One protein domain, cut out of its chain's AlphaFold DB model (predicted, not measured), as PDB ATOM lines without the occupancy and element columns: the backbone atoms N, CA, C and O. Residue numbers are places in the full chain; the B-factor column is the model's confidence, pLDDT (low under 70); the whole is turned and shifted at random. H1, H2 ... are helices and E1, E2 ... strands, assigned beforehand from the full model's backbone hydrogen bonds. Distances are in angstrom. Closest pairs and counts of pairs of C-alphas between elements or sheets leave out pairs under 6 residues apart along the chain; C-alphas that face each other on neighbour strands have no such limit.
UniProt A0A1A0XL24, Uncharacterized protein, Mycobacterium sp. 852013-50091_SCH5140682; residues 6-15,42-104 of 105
ATOM      1  N   VAL A   6     -21.823  32.179  24.968       91.31
ATOM      2  CA  VAL A   6     -23.206  32.611  24.733       91.31
ATOM      3  C   VAL A   6     -23.750  31.876  23.514       91.31
ATOM      4  O   VAL A   6     -23.147  31.908  22.444       91.31
ATOM      5  N   THR A   7     -24.874  31.181  23.665       89.38
ATOM      6  CA  THR A   7     -25.494  30.457  22.556       89.38
ATOM      7  C   THR A   7     -26.282  31.395  21.635       89.38
ATOM      8  O   THR A   7     -26.777  32.430  22.070       89.38
ATOM      9  N   ASP A   8     -26.506  30.992  20.378       86.75
ATOM     10  CA  ASP A   8     -27.392  31.670  19.419       86.75
ATOM     11  C   ASP A   8     -28.828  31.833  19.969       86.75
ATOM     12  O   ASP A   8     -29.556  32.725  19.552       86.75
ATOM     13  N   SER A   9     -29.230  30.989  20.926       85.81
ATOM     14  CA  SER A   9     -30.511  31.047  21.642       85.81
ATOM     15  C   SER A   9     -30.512  31.954  22.884       85.81
ATOM     16  O   SER A   9     -31.526  32.034  23.573       85.81
ATOM     17  N   GLY A  10     -29.405  32.641  23.184       88.06
ATOM     18  CA  GLY A  10     -29.302  33.615  24.276       88.06
ATOM     19  C   GLY A  10     -28.992  33.031  25.658       88.06
ATOM     20  O   GLY A  10     -29.038  33.763  26.646       88.06
ATOM     21  N   PHE A  11     -28.660  31.742  25.759       90.94
ATOM     22  CA  PHE A  11     -28.226  31.135  27.019       90.94
ATOM     23  C   PHE A  11     -26.723  31.308  27.226       90.94
ATOM     24  O   PHE A  11     -25.945  31.297  26.275       90.94
ATOM     25  N   VAL A  12     -26.308  31.407  28.488       93.75
ATOM     26  CA  VAL A  12     -24.894  31.452  28.872       93.75
ATOM     27  C   VAL A  12     -24.478  30.096  29.426       93.75
ATOM     28  O   VAL A  12     -25.107  29.567  30.343       93.75
ATOM     29  N   ILE A  13     -23.402  29.540  28.874       93.69
ATOM     30  CA  ILE A  13     -22.746  28.333  29.375       93.69
ATOM     31  C   ILE A  13     -21.442  28.758  30.048       93.69
ATOM     32  O   ILE A  13     -20.528  29.200  29.357       93.69
ATOM     33  N   THR A  14     -21.336  28.565  31.364       95.44
ATOM     34  CA  THR A  14     -20.105  28.801  32.138       95.44
ATOM     35  C   THR A  14     -19.311  27.503  32.291       95.44
ATOM     36  O   THR A  14     -19.708  26.633  33.076       95.44
ATOM     37  N   PRO A  15     -18.189  27.314  31.575       95.56
ATOM     38  CA  PRO A  15     -17.485  26.045  31.596       95.56
ATOM     39  C   PRO A  15     -16.511  25.959  32.775       95.56
ATOM     40  O   PRO A  15     -15.660  26.826  33.013       95.56
ATOM     41  N   ASN A  42      -3.791  14.140  24.900       96.50
ATOM     42  CA  ASN A  42      -2.939  14.196  23.710       96.50
ATOM     43  C   ASN A  42      -3.742  14.276  22.398       96.50
ATOM     44  O   ASN A  42      -3.264  14.858  21.428       96.50
ATOM     45  N   ARG A  43      -4.985  13.771  22.365       97.12
ATOM     46  CA  ARG A  43      -5.852  13.918  21.193       97.12
ATOM     47  C   ARG A  43      -6.176  15.384  20.950       97.12
ATOM     48  O   ARG A  43      -6.136  15.815  19.803       97.12
ATOM     49  N   LEU A  44      -6.461  16.141  22.010       97.06
ATOM     50  CA  LEU A  44      -6.829  17.553  21.911       97.06
ATOM     51  C   LEU A  44      -5.681  18.424  21.388       97.06
ATOM     52  O   LEU A  44      -5.946  19.439  20.758       97.06
ATOM     53  N   VAL A  45      -4.426  18.021  21.592       97.06
ATOM     54  CA  VAL A  45      -3.242  18.748  21.097       97.06
ATOM     55  C   VAL A  45      -2.674  18.192  19.790       97.06
ATOM     56  O   VAL A  45      -1.666  18.703  19.323       97.06
ATOM     57  N   SER A  46      -3.311  17.188  19.182       96.38
ATOM     58  CA  SER A  46      -2.860  16.644  17.894       96.38
ATOM     59  C   SER A  46      -2.929  17.673  16.760       96.38
ATOM     60  O   SER A  46      -3.778  18.568  16.775       96.38
ATOM     61  N   ASP A  47      -2.075  17.496  15.750       94.38
ATOM     62  CA  ASP A  47      -2.004  18.363  14.562       94.38
ATOM     63  C   ASP A  47      -3.243  18.253  13.658       94.38
ATOM     64  O   ASP A  47      -3.494  19.109  12.814       94.38
ATOM     65  N   GLU A  48      -4.066  17.221  13.856       93.50
ATOM     66  CA  GLU A  48      -5.353  17.066  13.173       93.50
ATOM     67  C   GLU A  48      -6.443  18.007  13.720       93.50
ATOM     68  O   GLU A  48      -7.548  18.054  13.166       93.50
ATOM     69  N   LEU A  49      -6.172  18.718  14.823       95.56
ATOM     70  CA  LEU A  49      -7.116  19.609  15.494       95.56
ATOM     71  C   LEU A  49      -6.595  21.055  15.613       95.56
ATOM     72  O   LEU A  49      -5.408  21.274  15.866       95.56
ATOM     73  N   PRO A  50      -7.495  22.058  15.562       96.56
ATOM     74  CA  PRO A  50      -8.892  21.966  15.127       96.56
ATOM     75  C   PRO A  50      -9.007  21.812  13.603       96.56
ATOM     76  O   PRO A  50      -8.113  22.210  12.857       96.56
ATOM     77  N   ARG A  51     -10.156  21.320  13.128       96.69
ATOM     78  CA  ARG A  51     -10.501  21.361  11.701       96.69
ATOM     79  C   ARG A  51     -11.478  22.501  11.436       96.69
ATOM     80  O   ARG A  51     -12.485  22.628  12.128       96.69
ATOM     81  N   TRP A  52     -11.213  23.282  10.394       95.94
ATOM     82  CA  TRP A  52     -12.104  24.345   9.929       95.94
ATOM     83  C   TRP A  52     -12.769  23.940   8.620       95.94
ATOM     84  O   TRP A  52     -12.101  23.774   7.599       95.94
ATOM     85  N   ALA A  53     -14.089  23.778   8.644       94.50
ATOM     86  CA  ALA A  53     -14.876  23.548   7.440       94.50
ATOM     87  C   ALA A  53     -15.358  24.883   6.862       94.50
ATOM     88  O   ALA A  53     -15.800  25.763   7.599       94.50
ATOM     89  N   ARG A  54     -15.305  25.039   5.538       94.06
ATOM     90  CA  ARG A  54     -15.913  26.191   4.861       94.06
ATOM     91  C   ARG A  54     -17.405  25.935   4.686       94.06
ATOM     92  O   ARG A  54     -17.786  24.899   4.148       94.06
ATOM     93  N   THR A  55     -18.234  26.877   5.117       90.50
ATOM     94  CA  THR A  55     -19.687  26.844   4.911       90.50
ATOM     95  C   THR A  55     -20.161  28.182   4.338       90.50
ATOM     96  O   THR A  55     -19.442  29.172   4.479       90.50
ATOM     97  N   PRO A  56     -21.359  28.258   3.729       89.88
ATOM     98  CA  PRO A  56     -21.920  29.532   3.268       89.88
ATOM     99  C   PRO A  56     -22.078  30.585   4.375       89.88
ATOM    100  O   PRO A  56     -22.035  31.774   4.090       89.88
ATOM    101  N   ALA A  57     -22.237  30.157   5.631       86.06
ATOM    102  CA  ALA A  57     -22.351  31.048   6.786       86.06
ATOM    103  C   ALA A  57     -20.990  31.528   7.327       86.06
ATOM    104  O   ALA A  57     -20.949  32.462   8.119       86.06
ATOM    105  N   GLY A  58     -19.884  30.912   6.890       88.25
ATOM    106  CA  GLY A  58     -18.535  31.193   7.376       88.25
ATOM    107  C   GLY A  58     -17.758  29.936   7.794       88.25
ATOM    108  O   GLY A  58     -18.202  28.804   7.551       88.25
ATOM    109  N   PRO A  59     -16.560  30.109   8.383       91.31
ATOM    110  CA  PRO A  59     -15.766  29.012   8.927       91.31
ATOM    111  C   PRO A  59     -16.488  28.314  10.084       91.31
ATOM    112  O   PRO A  59     -16.848  28.940  11.076       91.31
ATOM    113  N   LEU A  60     -16.652  26.998   9.981       93.88
ATOM    114  CA  LEU A  60     -17.250  26.166  11.017       93.88
ATOM    115  C   LEU A  60     -16.167  25.364  11.741       93.88
ATOM    116  O   LEU A  60     -15.465  24.557  11.123       93.88
ATOM    117  N   LEU A  61     -16.069  25.553  13.059       96.25
ATOM    118  CA  LEU A  61     -15.180  24.771  13.915       96.25
ATOM    119  C   LEU A  61     -15.650  23.312  14.001       96.25
ATOM    120  O   LEU A  61     -16.825  23.023  14.259       96.25
ATOM    121  N   GLN A  62     -14.702  22.390  13.852       97.25
ATOM    122  CA  GLN A  62     -14.882  20.961  14.060       97.25
ATOM    123  C   GLN A  62     -13.766  20.394  14.937       97.25
ATOM    124  O   GLN A  62     -12.580  20.580  14.664       97.25
ATOM    125  N   MET A  63     -14.164  19.618  15.944       97.69
ATOM    126  CA  MET A  63     -13.277  18.842  16.805       97.69
ATOM    127  C   MET A  63     -13.504  17.340  16.549       97.69
ATOM    128  O   MET A  63     -14.275  16.708  17.275       97.69
ATOM    129  N   PRO A  64     -12.917  16.744  15.489       97.00
ATOM    130  CA  PRO A  64     -12.946  15.298  15.265       97.00
ATOM    131  C   PRO A  64     -12.134  14.560  16.339       97.00
ATOM    132  O   PRO A  64     -10.909  14.459  16.268       97.00
ATOM    133  N   LEU A  65     -12.808  14.043  17.363       96.75
ATOM    134  CA  LEU A  65     -12.152  13.394  18.504       96.75
ATOM    135  C   LEU A  65     -11.916  11.892  18.277       96.75
ATOM    136  O   LEU A  65     -11.022  11.323  18.901       96.75
ATOM    137  N   ARG A  66     -12.709  11.255  17.404       93.81
ATOM    138  CA  ARG A  66     -12.603   9.845  16.970       93.81
ATOM    139  C   ARG A  66     -13.103   9.715  15.525       93.81
ATOM    140  O   ARG A  66     -13.729  10.642  15.015       93.81
ATOM    141  N   SER A  67     -12.881   8.562  14.888       87.75
ATOM    142  CA  SER A  67     -13.266   8.298  13.486       87.75
ATOM    143  C   SER A  67     -14.734   8.605  13.165       87.75
ATOM    144  O   SER A  67     -15.037   9.077  12.077       87.75
ATOM    145  N   ASN A  68     -15.641   8.388  14.117       90.50
ATOM    146  CA  ASN A  68     -17.080   8.610  13.976       90.50
ATOM    147  C   ASN A  68     -17.625   9.685  14.932       90.50
ATOM    148  O   ASN A  68     -18.816   9.689  15.234       90.50
ATOM    149  N   MET A  69     -16.771  10.575  15.445       95.31
ATOM    150  CA  MET A  69     -17.188  11.588  16.414       95.31
ATOM    151  C   MET A  69     -16.558  12.939  16.104       95.31
ATOM    152  O   MET A  69     -15.375  13.168  16.371       95.31
ATOM    153  N   VAL A  70     -17.386  13.848  15.594       96.75
ATOM    154  CA  VAL A  70     -17.040  15.252  15.368       96.75
ATOM    155  C   VAL A  70     -17.872  16.112  16.304       96.75
ATOM    156  O   VAL A  70     -19.098  16.063  16.269       96.75
ATOM    157  N   VAL A  71     -17.201  16.891  17.149       96.62
ATOM    158  CA  VAL A  71     -17.849  17.805  18.095       96.62
ATOM    159  C   VAL A  71     -17.802  19.228  17.537       96.62
ATOM    160  O   VAL A  71     -16.757  19.688  17.079       96.62
ATOM    161  N   HIS A  72     -18.934  19.923  17.583       95.50
ATOM    162  CA  HIS A  72     -19.098  21.302  17.123       95.50
ATOM    163  C   HIS A  72     -19.352  22.255  18.298       95.50
ATOM    164  O   HIS A  72     -19.581  21.801  19.422       95.50
ATOM    165  N   ALA A  73     -19.306  23.569  18.060       94.38
ATOM    166  CA  ALA A  73     -19.734  24.557  19.052       94.38
ATOM    167  C   ALA A  73     -21.198  24.306  19.492       94.38
ATOM    168  O   ALA A  73     -21.996  23.870  18.657       94.38
ATOM    169  N   PRO A  74     -21.549  24.542  20.775       94.12
ATOM    170  CA  PRO A  74     -20.732  25.183  21.820       94.12
ATOM    171  C   PRO A  74     -19.613  24.297  22.400       94.12
ATOM    172  O   PRO A  74     -18.509  24.775  22.651       94.12
ATOM    173  N   THR A  75     -19.824  22.984  22.531       95.50
ATOM    174  CA  THR A  75     -18.861  22.073  23.183       95.50
ATOM    175  C   THR A  75     -17.484  22.072  22.512       95.50
ATOM    176  O   THR A  75     -16.458  22.081  23.187       95.50
ATOM    177  N   GLY A  76     -17.433  22.097  21.179       96.69
ATOM    178  CA  GLY A  76     -16.183  22.139  20.417       96.69
ATOM    179  C   GLY A  76     -15.373  23.414  20.666       96.69
ATOM    180  O   GLY A  76     -14.151  23.344  20.754       96.69
ATOM    181  N   ALA A  77     -16.047  24.553  20.845       96.62
ATOM    182  CA  ALA A  77     -15.416  25.832  21.166       96.62
ATOM    183  C   ALA A  77     -14.797  25.808  22.573       96.62
ATOM    184  O   ALA A  77     -13.642  26.189  22.751       96.62
ATOM    185  N   ILE A  78     -15.519  25.253  23.551       96.69
ATOM    186  CA  ILE A  78     -15.020  25.058  24.921       96.69
ATOM    187  C   ILE A  78     -13.798  24.125  24.931       96.69
ATOM    188  O   ILE A  78     -12.801  24.410  25.595       96.69
ATOM    189  N   LEU A  79     -13.830  23.033  24.156       97.50
ATOM    190  CA  LEU A  79     -12.687  22.122  24.015       97.50
ATOM    191  C   LEU A  79     -11.473  22.799  23.364       97.50
ATOM    192  O   LEU A  79     -10.343  22.539  23.781       97.50
ATOM    193  N   LEU A  80     -11.689  23.662  22.367       97.56
ATOM    194  CA  LEU A  80     -10.625  24.459  21.758       97.56
ATOM    195  C   LEU A  80     -10.011  25.429  22.777       97.56
ATOM    196  O   LEU A  80      -8.789  25.505  22.876       97.56
ATOM    197  N   GLN A  81     -10.829  26.119  23.576       97.50
ATOM    198  CA  GLN A  81     -10.302  27.009  24.609       97.50
ATOM    199  C   GLN A  81      -9.525  26.243  25.680       97.50
ATOM    200  O   GLN A  81      -8.436  26.665  26.062       97.50
ATOM    201  N   PHE A  82     -10.037  25.095  26.131       97.69
ATOM    202  CA  PHE A  82      -9.315  24.234  27.064       97.69
ATOM    203  C   PHE A  82      -7.957  23.793  26.499       97.69
ATOM    204  O   PHE A  82      -6.951  23.873  27.202       97.69
ATOM    205  N   ARG A  83      -7.908  23.378  25.225       97.25
ATOM    206  CA  ARG A  83      -6.659  23.035  24.531       97.25
ATOM    207  C   ARG A  83      -5.662  24.191  24.579       97.25
ATOM    208  O   ARG A  83      -4.546  23.997  25.051       97.25
ATOM    209  N   GLU A  84      -6.042  25.364  24.079       97.50
ATOM    210  CA  GLU A  84      -5.117  26.496  23.983       97.50
ATOM    211  C   GLU A  84      -4.675  26.965  25.373       97.50
ATOM    212  O   GLU A  84      -3.478  27.024  25.640       97.50
ATOM    213  N   VAL A  85      -5.618  27.201  26.288       96.69
ATOM    214  CA  VAL A  85      -5.329  27.810  27.593       96.69
ATOM    215  C   VAL A  85      -4.675  26.818  28.550       96.69
ATOM    216  O   VAL A  85      -3.618  27.105  29.106       96.69
ATOM    217  N   ALA A  86      -5.288  25.652  28.761       95.88
ATOM    218  CA  ALA A  86      -4.869  24.737  29.820       95.88
ATOM    219  C   ALA A  86      -3.770  23.761  29.383       95.88
ATOM    220  O   ALA A  86      -2.985  23.335  30.227       95.88
ATOM    221  N   LEU A  87      -3.714  23.385  28.097       96.75
ATOM    222  CA  LEU A  87      -2.730  22.411  27.605       96.75
ATOM    223  C   LEU A  87      -1.541  23.062  26.890       96.75
ATOM    224  O   LEU A  87      -0.445  22.511  26.936       96.75
ATOM    225  N   LEU A  88      -1.745  24.203  26.223       96.88
ATOM    226  CA  LEU A  88      -0.720  24.852  25.392       96.88
ATOM    227  C   LEU A  88      -0.244  26.209  25.936       96.88
ATOM    228  O   LEU A  88       0.692  26.776  25.375       96.88
ATOM    229  N   GLY A  89      -0.860  26.731  27.002       96.56
ATOM    230  CA  GLY A  89      -0.488  28.007  27.623       96.56
ATOM    231  C   GLY A  89      -0.769  29.245  26.761       96.56
ATOM    232  O   GLY A  89      -0.129  30.277  26.945       96.56
ATOM    233  N   ARG A  90      -1.695  29.152  25.800       95.88
ATOM    234  CA  ARG A  90      -2.066  30.216  24.858       95.88
ATOM    235  C   ARG A  90      -3.433  30.799  25.193       95.88
ATOM    236  O   ARG A  90      -4.399  30.074  25.407       95.88
ATOM    237  N   SER A  91      -3.537  32.123  25.181       94.19
ATOM    238  CA  SER A  91      -4.814  32.813  25.376       94.19
ATOM    239  C   SER A  91      -5.618  32.864  24.077       94.19
ATOM    240  O   SER A  91      -5.107  33.277  23.039       94.19
ATOM    241  N   ILE A  92      -6.894  32.486  24.148       94.81
ATOM    242  CA  ILE A  92      -7.852  32.599  23.044       94.81
ATOM    243  C   ILE A  92      -9.247  32.907  23.591       94.81
ATOM    244  O   ILE A  92      -9.622  32.435  24.668       94.81
ATOM    245  N   ARG A  93     -10.026  33.667  22.822       89.25
ATOM    246  CA  ARG A  93     -11.460  33.874  23.041       89.25
ATOM    247  C   ARG A  93     -12.237  33.016  22.055       89.25
ATOM    248  O   ARG A  93     -11.886  32.956  20.881       89.25
ATOM    249  N   VAL A  94     -13.282  32.353  22.538       86.56
ATOM    250  CA  VAL A  94     -14.106  31.451  21.716       86.56
ATOM    251  C   VAL A  94     -15.579  31.857  21.658       86.56
ATOM    252  O   VAL A  94     -16.372  31.151  21.043       86.56
ATOM    253  N   ALA A  95     -15.935  32.988  22.274       80.44
ATOM    254  CA  ALA A  95     -17.308  33.488  22.353       80.44
ATOM    255  C   ALA A  95     -17.919  33.795  20.975       80.44
ATOM    256  O   ALA A  95     -19.117  33.628  20.796       80.44
ATOM    257  N   ASP A  96     -17.093  34.170  19.994       79.94
ATOM    258  CA  ASP A  96     -17.550  34.544  18.650       79.94
ATOM    259  C   ASP A  96     -17.591  33.355  17.670       79.94
ATOM    260  O   ASP A  96     -17.823  33.528  16.471       79.94
ATOM    261  N   LEU A  97     -17.320  32.128  18.138       85.06
ATOM    262  CA  LEU A  97     -17.290  30.958  17.262       85.06
ATOM    263  C   LEU A  97     -18.696  30.483  16.903       85.06
ATOM    264  O   LEU A  97     -19.515  30.168  17.763       85.06
ATOM    265  N   GLN A  98     -18.931  30.350  15.598       81.56
ATOM    266  CA  GLN A  98     -20.238  30.019  15.053       81.56
ATOM    267  C   GLN A  98     -20.707  28.610  15.444       81.56
ATOM    268  O   GLN A  98     -19.978  27.619  15.297       81.56
ATOM    269  N   GLN A  99     -21.977  28.507  15.838       85.12
ATOM    270  CA  GLN A  99     -22.670  27.228  15.936       85.12
ATOM    271  C   GLN A  99     -23.080  26.690  14.555       85.12
ATOM    272  O   GLN A  99     -23.271  27.457  13.600       85.12
ATOM    273  N   PRO A 100     -23.213  25.361  14.403       83.00
ATOM    274  CA  PRO A 100     -23.755  24.787  13.179       83.00
ATOM    275  C   PRO A 100     -25.175  25.286  12.904       83.00
ATOM    276  O   PRO A 100     -25.992  25.360  13.810       83.00
ATOM    277  N   ALA A 101     -25.521  25.535  11.639       81.69
ATOM    278  CA  ALA A 101     -26.857  26.022  11.279       81.69
ATOM    279  C   ALA A 101     -28.006  25.103  11.749       81.69
ATOM    280  O   ALA A 101     -29.103  25.586  12.009       81.69
ATOM    281  N   PHE A 102     -27.758  23.796  11.902       76.19
ATOM    282  CA  PHE A 102     -28.756  22.833  12.375       76.19
ATOM    283  C   PHE A 102     -29.148  23.000  13.852       76.19
ATOM    284  O   PHE A 102     -30.066  22.322  14.293       76.19
ATOM    285  N   THR A 103     -28.463  23.843  14.634       73.69
ATOM    286  CA  THR A 103     -28.832  24.099  16.039       73.69
ATOM    287  C   THR A 103     -29.882  25.203  16.193       73.69
ATOM    288  O   THR A 103     -30.323  25.458  17.308       73.69
ATOM    289  N   ARG A 104     -30.294  25.851  15.094       68.62
ATOM    290  CA  ARG A 104     -31.216  27.002  15.069       68.62
ATOM    291  C   ARG A 104     -32.676  26.618  14.784       68.62
ATOM    292  O   ARG A 104     -33.373  27.370  14.108       68.62
TER     293      ARG A 104
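Overview. This is residues 6 to 15 and 42 to 104 of the 105 residues of an uncharacterized protein of Mycobacterium sp. 852013-50091_SCH5140682 (UniProt A0A1A0XL24). A small three-strand sheet, built as a staggered meander around the long strand E2, has a single helix, H1, packed across E2 with its first part, residues 75 to 80. From the far end of H1 a long stretch with no named element, residues 89 to 104, folds back past the helix toward the opposite end of the domain. The printed part has 73 residues, with three named strands and one named helix in the order E1 E2 E3 H1; the sheet's order is E1 - E2 - E3, all antiparallel. The class is mixed, helices and strands, with under half of the residues, 31, in named elements. The whole is compact, with a radius of gyration of the C-alphas of 12.2 A and spans of 32 by 27 by 19 A.

Along the chain. Start at C-alpha 6, at (-23.206, 32.611, 24.733); residues 6 to 15 hold no named element. Past the cut, find C-alpha 51 at (-10.501, 21.361, 11.701), where E1 begins, residues 51 to 55. E2 follows as residues 58 to 66, 24.1 A from first to last C-alpha, and then E3, residues 69 to 71. H1, residues 75 to 88, runs 18.5 A to C-alpha 88 at (-0.720, 24.852, 25.392).

Arrangement. Look first at E2, the inner strand, which pairs with E1 over residues 58 to 62 and with E3 over residues 63 to 66. E1 and E2 form a hairpin, antiparallel at 141 degrees; look for N 53 and O 60, 2.9 A apart, and N 60 and O 53, 2.8 A apart, within hydrogen-bond range. E2 and E3 form a second hairpin, antiparallel at 138 degrees, with N 63 and O 71 at 2.8 A. The edge strands E1 and E3 are apart. H1 is on the sheet at a height of 10.8 A over it, and lies over E2. On the local plane it stands at 76 degrees to E2 and runs across the strands. The closest C-alphas of E2 and H1 are those of Met 63 and Gly 76, 5.7 A apart. In H1 every O i to N i+4 pair is within hydrogen-bond range.

Size, cuts and confidence. The two C-alphas farthest apart are those of Gly 89 and Arg 104, 33.2 A. Residues 16 to 41 are not printed; across this cut, C-alphas 15 and 42 are 20.4 A apart. The links E1 to E2, E2 to E3 and E3 to H1 are tight. The mean pLDDT of the printed part is 92.3, and residue 104 is under 70.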